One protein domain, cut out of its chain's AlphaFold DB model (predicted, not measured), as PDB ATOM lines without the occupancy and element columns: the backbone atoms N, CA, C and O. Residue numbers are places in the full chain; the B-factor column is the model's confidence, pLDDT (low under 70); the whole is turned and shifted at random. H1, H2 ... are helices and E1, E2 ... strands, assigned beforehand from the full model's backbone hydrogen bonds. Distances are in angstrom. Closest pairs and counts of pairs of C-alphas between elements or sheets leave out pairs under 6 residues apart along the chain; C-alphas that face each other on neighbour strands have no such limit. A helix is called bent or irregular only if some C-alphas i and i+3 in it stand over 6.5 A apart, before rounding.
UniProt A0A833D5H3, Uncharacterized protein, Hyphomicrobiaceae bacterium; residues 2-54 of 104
ATOM      1  N   LYS A   2     145.549 156.616 148.378       88.19
ATOM      2  CA  LYS A   2     145.956 156.305 149.763       88.19
ATOM      3  C   LYS A   2     145.813 154.800 149.995       88.19
ATOM      4  O   LYS A   2     144.777 154.247 149.641       88.19
ATOM      5  N   THR A   3     146.826 154.157 150.573       94.44
ATOM      6  CA  THR A   3     146.771 152.725 150.908       94.44
ATOM      7  C   THR A   3     146.412 152.540 152.376       94.44
ATOM      8  O   THR A   3     147.074 153.107 153.244       94.44
ATOM      9  N   CYS A   4     145.380 151.744 152.644       93.94
ATOM     10  CA  CYS A   4     144.983 151.314 153.979       93.94
ATOM     11  C   CYS A   4     145.268 149.819 154.124       93.94
ATOM     12  O   CYS A   4     144.804 149.021 153.312       93.94
ATOM     13  N   LYS A   5     146.022 149.447 155.160       96.38
ATOM     14  CA  LYS A   5     146.188 148.046 155.552       96.38
ATOM     15  C   LYS A   5     144.977 147.624 156.369       96.38
ATOM     16  O   LYS A   5     144.614 148.327 157.312       96.38
ATOM     17  N   VAL A   6     144.362 146.510 156.003       94.69
ATOM     18  CA  VAL A   6     143.183 145.982 156.681       94.69
ATOM     19  C   VAL A   6     143.467 144.549 157.099       94.69
ATOM     20  O   VAL A   6     143.684 143.679 156.258       94.69
ATOM     21  N   ALA A   7     143.471 144.322 158.410       92.88
ATOM     22  CA  ALA A   7     143.560 142.986 158.973       92.88
ATOM     23  C   ALA A   7     142.235 142.247 158.757       92.88
ATOM     24  O   ALA A   7     141.165 142.766 159.080       92.88
ATOM     25  N   VAL A   8     142.317 141.032 158.228       91.25
ATOM     26  CA  VAL A   8     141.186 140.141 157.988       91.25
ATOM     27  C   VAL A   8     141.340 138.937 158.903       91.25
ATOM     28  O   VAL A   8     142.179 138.069 158.671       91.25
ATOM     29  N   ILE A   9     140.524 138.888 159.950       87.00
ATOM     30  CA  ILE A   9     140.390 137.717 160.817       87.00
ATOM     31  C   ILE A   9     139.014 137.126 160.498       87.00
ATOM     32  O   ILE A   9     138.009 137.753 160.845       87.00
ATOM     33  N   PRO A  10     138.929 135.989 159.787       76.44
ATOM     34  CA  PRO A  10     137.644 135.343 159.572       76.44
ATOM     35  C   PRO A  10     137.054 134.956 160.932       76.44
ATOM     36  O   PRO A  10     137.771 134.490 161.815       76.44
ATOM     37  N   GLY A  11     135.759 135.198 161.128       74.00
ATOM     38  CA  GLY A  11     135.044 134.684 162.300       74.00
ATOM     39  C   GLY A  11     134.881 133.162 162.229       74.00
ATOM     40  O   GLY A  11     135.502 132.492 161.406       74.00
ATOM     41  N   ASP A  12     134.009 132.600 163.056       76.50
ATOM     42  CA  ASP A  12     133.554 131.219 162.912       76.50
ATOM     43  C   ASP A  12     132.218 131.117 162.168       76.50
ATOM     44  O   ASP A  12     131.455 132.081 162.071       76.50
ATOM     45  N   GLY A  13     131.962 129.945 161.574       79.62
ATOM     46  CA  GLY A  13     130.748 129.672 160.798       79.62
ATOM     47  C   GLY A  13     130.467 130.745 159.739       79.62
ATOM     48  O   GLY A  13     131.194 130.852 158.751       79.62
ATOM     49  N   ILE A  14     129.443 131.568 160.001       77.81
ATOM     50  CA  ILE A  14     128.959 132.673 159.152       77.81
ATOM     51  C   ILE A  14     130.081 133.656 158.787       77.81
ATOM     52  O   ILE A  14     130.083 134.209 157.688       77.81
ATOM     53  N   GLY A  15     131.065 133.858 159.668       80.75
ATOM     54  CA  GLY A  15     132.205 134.732 159.387       80.75
ATOM     55  C   GLY A  15     132.966 134.344 158.111       80.75
ATOM     56  O   GLY A  15     133.405 135.229 157.381       80.75
ATOM     57  N   ASN A  16     133.056 133.049 157.794       82.69
ATOM     58  CA  ASN A  16     133.720 132.564 156.578       82.69
ATOM     59  C   ASN A  16     132.945 132.900 155.296       82.69
ATOM     60  O   ASN A  16     133.550 133.027 154.235       82.69
ATOM     61  N   GLU A  17     131.625 133.064 155.393       86.50
ATOM     62  CA  GLU A  17     130.754 133.398 154.262       86.50
ATOM     63  C   GLU A  17     130.612 134.917 154.090       86.50
ATOM     64  O   GLU A  17     130.638 135.430 152.974       86.50
ATOM     65  N   VAL A  18     130.512 135.660 155.197       89.62
ATOM     66  CA  VAL A  18     130.256 137.110 155.180       89.62
ATOM     67  C   VAL A  18     131.511 137.921 154.863       89.62
ATOM     68  O   VAL A  18     131.427 138.924 154.152       89.62
ATOM     69  N   VAL A  19     132.680 137.515 155.369       92.00
ATOM     70  CA  VAL A  19     133.925 138.285 155.199       92.00
ATOM     71  C   VAL A  19     134.313 138.460 153.721       92.00
ATOM     72  O   VAL A  19     134.556 139.606 153.330       92.00
ATOM     73  N   PRO A  20     134.315 137.413 152.867       92.56
ATOM     74  CA  PRO A  20     134.610 137.574 151.442       92.56
ATOM     75  C   PRO A  20     133.662 138.548 150.732       92.56
ATOM     76  O   PRO A  20     134.105 139.355 149.914       92.56
ATOM     77  N   GLU A  21     132.367 138.526 151.056       95.38
ATOM     78  CA  GLU A  21     131.389 139.444 150.459       95.38
ATOM     79  C   GLU A  21     131.593 140.888 150.938       95.38
ATOM     80  O   GLU A  21     131.569 141.823 150.133       95.38
ATOM     81  N   GLY A  22     131.889 141.082 152.227       94.56
ATOM     82  CA  GLY A  22     132.250 142.389 152.777       94.56
ATOM     83  C   GLY A  22     133.487 142.985 152.098       94.56
ATOM     84  O   GLY A  22     133.492 144.165 151.743       94.56
ATOM     85  N   MET A  23     134.508 142.165 151.832       95.44
ATOM     86  CA  MET A  23     135.706 142.589 151.101       95.44
ATOM     87  C   MET A  23     135.370 143.067 149.682       95.44
ATOM     88  O   MET A  23     135.840 144.133 149.286       95.44
ATOM     89  N   LYS A  24     134.497 142.368 148.938       96.81
ATOM     90  CA  LYS A  24     134.066 142.806 147.591       96.81
ATOM     91  C   LYS A  24     133.414 144.190 147.614       96.81
ATOM     92  O   LYS A  24     133.701 145.027 146.753       96.81
ATOM     93  N   VAL A  25     132.551 144.442 148.600       97.31
ATOM     94  CA  VAL A  25     131.894 145.748 148.786       97.31
ATOM     95  C   VAL A  25     132.929 146.831 149.094       97.31
ATOM     96  O   VAL A  25     132.899 147.909 148.492       97.31
ATOM     97  N   LEU A  26     133.882 146.539 149.983       96.12
ATOM     98  CA  LEU A  26     134.948 147.467 150.355       96.12
ATOM     99  C   LEU A  26     135.870 147.788 149.175       96.12
ATOM    100  O   LEU A  26     136.211 148.951 148.973       96.12
ATOM    101  N   GLU A  27     136.219 146.808 148.344       96.44
ATOM    102  CA  GLU A  27     136.999 147.052 147.130       96.44
ATOM    103  C   GLU A  27     136.250 147.924 146.119       96.44
ATOM    104  O   GLU A  27     136.841 148.825 145.516       96.44
ATOM    105  N   ALA A  28     134.945 147.698 145.938       96.94
ATOM    106  CA  ALA A  28     134.120 148.532 145.067       96.94
ATOM    107  C   ALA A  28     134.080 149.991 145.548       96.94
ATOM    108  O   ALA A  28     134.239 150.914 144.741       96.94
ATOM    109  N   ALA A  29     133.940 150.206 146.858       96.25
ATOM    110  CA  ALA A  29     134.034 151.532 147.455       96.25
ATOM    111  C   ALA A  29     135.446 152.124 147.287       96.25
ATOM    112  O   ALA A  29     135.591 153.268 146.855       96.25
ATOM    113  N   GLY A  30     136.493 151.337 147.542       95.44
ATOM    114  CA  GLY A  30     137.885 151.766 147.419       95.44
ATOM    115  C   GLY A  30     138.223 152.285 146.023       95.44
ATOM    116  O   GLY A  30     138.763 153.385 145.887       95.44
ATOM    117  N   ARG A  31     137.787 151.572 144.974       94.69
ATOM    118  CA  ARG A  31     137.931 152.016 143.576       94.69
ATOM    119  C   ARG A  31     137.249 153.358 143.312       94.69
ATOM    120  O   ARG A  31     137.824 154.207 142.639       94.69
ATOM    121  N   ARG A  32     136.047 153.571 143.859       95.81
ATOM    122  CA  ARG A  32     135.276 154.814 143.674       95.81
ATOM    123  C   ARG A  32     135.920 156.024 144.353       95.81
ATOM    124  O   ARG A  32     135.815 157.129 143.835       95.81
ATOM    125  N   PHE A  33     136.563 155.820 145.499       95.81
ATOM    126  CA  PHE A  33     137.114 156.902 146.322       95.81
ATOM    127  C   PHE A  33     138.647 157.008 146.270       95.81
ATOM    128  O   PHE A  33     139.233 157.798 147.009       95.81
ATOM    129  N   GLY A  34     139.320 156.242 145.405       94.44
ATOM    130  CA  GLY A  34     140.781 156.283 145.275       94.44
ATOM    131  C   GLY A  34     141.519 155.776 146.523       94.44
ATOM    132  O   GLY A  34     142.579 156.310 146.885       94.44
ATOM    133  N   ILE A  35     140.957 154.758 147.179       96.06
ATOM    134  CA  ILE A  35     141.528 154.069 148.338       96.06
ATOM    135  C   ILE A  35     141.965 152.673 147.896       96.06
ATOM    136  O   ILE A  35     141.167 151.893 147.382       96.06
ATOM    137  N   ASN A  36     143.234 152.359 148.127       95.44
ATOM    138  CA  ASN A  36     143.775 151.025 147.933       95.44
ATOM    139  C   ASN A  36     143.684 150.246 149.248       95.44
ATOM    140  O   ASN A  36     144.162 150.728 150.278       95.44
ATOM    141  N   LEU A  37     143.079 149.064 149.219       96.19
ATOM    142  CA  LEU A  37     142.930 148.201 150.387       96.19
ATOM    143  C   LEU A  37     143.948 147.068 150.284       96.19
ATOM    144  O   LEU A  37     143.912 146.277 149.348       96.19
ATOM    145  N   ALA A  38     144.882 147.027 151.230       96.19
ATOM    146  CA  ALA A  38     145.860 145.958 151.352       96.19
ATOM    147  C   ALA A  38     145.394 145.001 152.452       96.19
ATOM    148  O   ALA A  38     145.446 145.344 153.635       96.19
ATOM    149  N   TRP A  39     144.908 143.832 152.047       96.25
ATOM    150  CA  TRP A  39     144.385 142.814 152.950       96.25
ATOM    151  C   TRP A  39     145.515 141.996 153.572       96.25
ATOM    152  O   TRP A  39     146.405 141.523 152.867       96.25
ATOM    153  N   GLU A  40     145.460 141.797 154.883       94.50
ATOM    154  CA  GLU A  40     146.364 140.908 155.611       94.50
ATOM    155  C   GLU A  40     145.532 139.886 156.383       94.50
ATOM    156  O   GLU A  40     144.797 140.245 157.302       94.50
ATOM    157  N   HIS A  41     145.601 138.620 155.975       90.19
ATOM    158  CA  HIS A  41     144.793 137.554 156.560       90.19
ATOM    159  C   HIS A  41     145.487 136.944 157.775       90.19
ATOM    160  O   HIS A  41     146.653 136.559 157.707       90.19
ATOM    161  N   PHE A  42     144.743 136.803 158.868       86.81
ATOM    162  CA  PHE A  42     145.223 136.227 160.116       86.81
ATOM    163  C   PHE A  42     144.362 135.033 160.517       86.81
ATOM    164  O   PHE A  42     143.157 135.167 160.733       86.81
ATOM    165  N   ASP A  43     144.994 133.875 160.698       80.00
ATOM    166  CA  ASP A  43     144.350 132.690 161.268       80.00
ATOM    167  C   ASP A  43     144.292 132.803 162.800       80.00
ATOM    168  O   ASP A  43     145.064 132.193 163.533       80.00
ATOM    169  N   ARG A  44     143.429 133.695 163.289       80.19
ATOM    170  CA  ARG A  44     143.226 133.987 164.724       80.19
ATOM    171  C   ARG A  44     141.753 133.850 165.122       80.19
ATOM    172  O   ARG A  44     141.284 134.522 166.033       80.19
ATOM    173  N   SER A  45     141.022 133.031 164.372       78.44
ATOM    174  CA  SER A  45     139.575 132.854 164.475       78.44
ATOM    175  C   SER A  45     139.174 131.942 165.640       78.44
ATOM    176  O   SER A  45     139.973 131.133 166.121       78.44
ATOM    177  N   CYS A  46     137.896 131.985 166.032       74.81
ATOM    178  CA  CYS A  46     137.322 130.996 166.951       74.81
ATOM    179  C   CYS A  46     137.391 129.562 166.384       74.81
ATOM    180  O   CYS A  46     137.443 128.603 167.148       74.81
ATOM    181  N   GLU A  47     137.459 129.385 165.059       77.06
ATOM    182  CA  GLU A  47     137.701 128.070 164.445       77.06
ATOM    183  C   GLU A  47     139.100 127.527 164.753       77.06
ATOM    184  O   GLU A  47     139.260 126.329 164.990       77.06
ATOM    185  N   ARG A  48     140.124 128.387 164.806       77.38
ATOM    186  CA  ARG A  48     141.458 127.969 165.254       77.38
ATOM    187  C   ARG A  48     141.435 127.535 166.715       77.38
ATOM    188  O   ARG A  48     142.029 126.505 167.035       77.38
ATOM    189  N   PHE A  49     140.734 128.279 167.572       79.75
ATOM    190  CA  PHE A  49     140.556 127.891 168.970       79.75
ATOM    191  C   PHE A  49     139.918 126.498 169.071       79.75
ATOM    192  O   PHE A  49     140.505 125.608 169.677       79.75
ATOM    193  N   LYS A  50     138.812 126.241 168.355       77.81
ATOM    194  CA  LYS A  50     138.176 124.907 168.309       77.81
ATOM    195  C   LYS A  50     139.132 123.790 167.872       77.81
ATOM    196  O   LYS A  50     139.035 122.677 168.376       77.81
ATOM    197  N   LYS A  51     140.041 124.059 166.928       78.12
ATOM    198  CA  LYS A  51     140.986 123.058 166.396       78.12
ATOM    199  C   LYS A  51     142.208 122.819 167.276       78.12
ATOM    200  O   LYS A  51     142.762 121.726 167.236       78.12
ATOM    201  N   THR A  52     142.682 123.845 167.977       77.31
ATOM    202  CA  THR A  52     144.020 123.833 168.594       77.31
ATOM    203  C   THR A  52     144.016 124.082 170.094       77.31
ATOM    204  O   THR A  52     145.058 123.925 170.715       77.31
ATOM    205  N   GLY A  53     142.893 124.515 170.670       73.44
ATOM    206  CA  GLY A  53     142.820 125.027 172.040       73.44
ATOM    207  C   GLY A  53     143.488 126.393 172.226       73.44
ATOM    208  O   GLY A  53     143.180 127.084 173.177       73.44
ATOM    209  N   ALA A  54     144.336 126.835 171.293       72.25
ATOM    210  CA  ALA A  54     145.080 128.077 171.442       72.25
ATOM    211  C   ALA A  54     144.224 129.307 171.103       72.25
ATOM    212  O   ALA A  54     143.802 129.508 169.952       72.25
TER     213      ALA A  54
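Overview. This is residues 2 to 54 of the 104 residues of an uncharacterized protein of Hyphomicrobiaceae bacterium (UniProt A0A833D5H3). A slender, loose rod: a ribbon of two parallel strands, E1 and E2, has the long helix H1 over one face, running back along the ribbon, and the short helix H2 beyond the ends of the strands at one end of the rod. E1, H1 and E2 form one strand-helix-strand unit, two parallel neighbour strands with a helix between them in the chain, and its crossover is right-handed. The printed part has 53 residues, with two named helices and two named strands in the order E1, H1, E2, H2; the class is mixed, helices and strands. The radius of gyration of the C-alphas is 13.2 A, and the C-alphas span 41 by 19 by 7 A along their three main axes.

Arrangement. E1, residues 2 to 8, and E2, residues 35 to 41, are parallel neighbour strands, with 25 degrees between their N-to-C directions. The C-alphas of Thr 3 and Asn 36 face each other at 4.6 A, and those of Val 8 and His 41 at 4.7 A. N 4 and O 36 are within hydrogen-bond range at 2.8 A, and so are N 38 and O 4 at 2.9 A. The closest C-alphas of E1 and H1, residues 15 to 33, are those of Val 8 and Val 19, 8.0 A apart. The closest C-alphas of H1 and E2 are those of Gly 30 and Asn 36, 6.0 A apart. Within 10 A, H1 has 16 pairs of C-alphas with E2 and 8 with E1, made by its residues 19 to 33. H2, residues 46 to 52, is apart from both E1 and H1. In H2 every O i to N i+4 pair is within hydrogen-bond range; in H1 13 of 15 are.

Along the chain. E1 begins at C-alpha 2, (145.956, 156.305, 149.763), and measures 18.8 A from first to last C-alpha. H1 begins at C-alpha 15, (132.205, 134.732, 159.387), and measures 26.2 A. H1 is neither bent nor irregular, but only just: C-alphas 17 and 20 are 6.3 A apart. E2 measures 18.7 A. H2 measures 9.9 A and ends at C-alpha 52, (144.020, 123.833, 168.594).

Size, cuts and confidence. The two C-alphas farthest apart, those of Arg 32 and Gly 53, are 41.8 A apart. The printed part has no cut. The links from H1 to E2 and from E2 to H2 are tight, and that from E1 to H1, with 6 residues, is short; no link is long. The mean pLDDT of the printed part is 88.1, that of H2 is 77, and no printed residue is under 70.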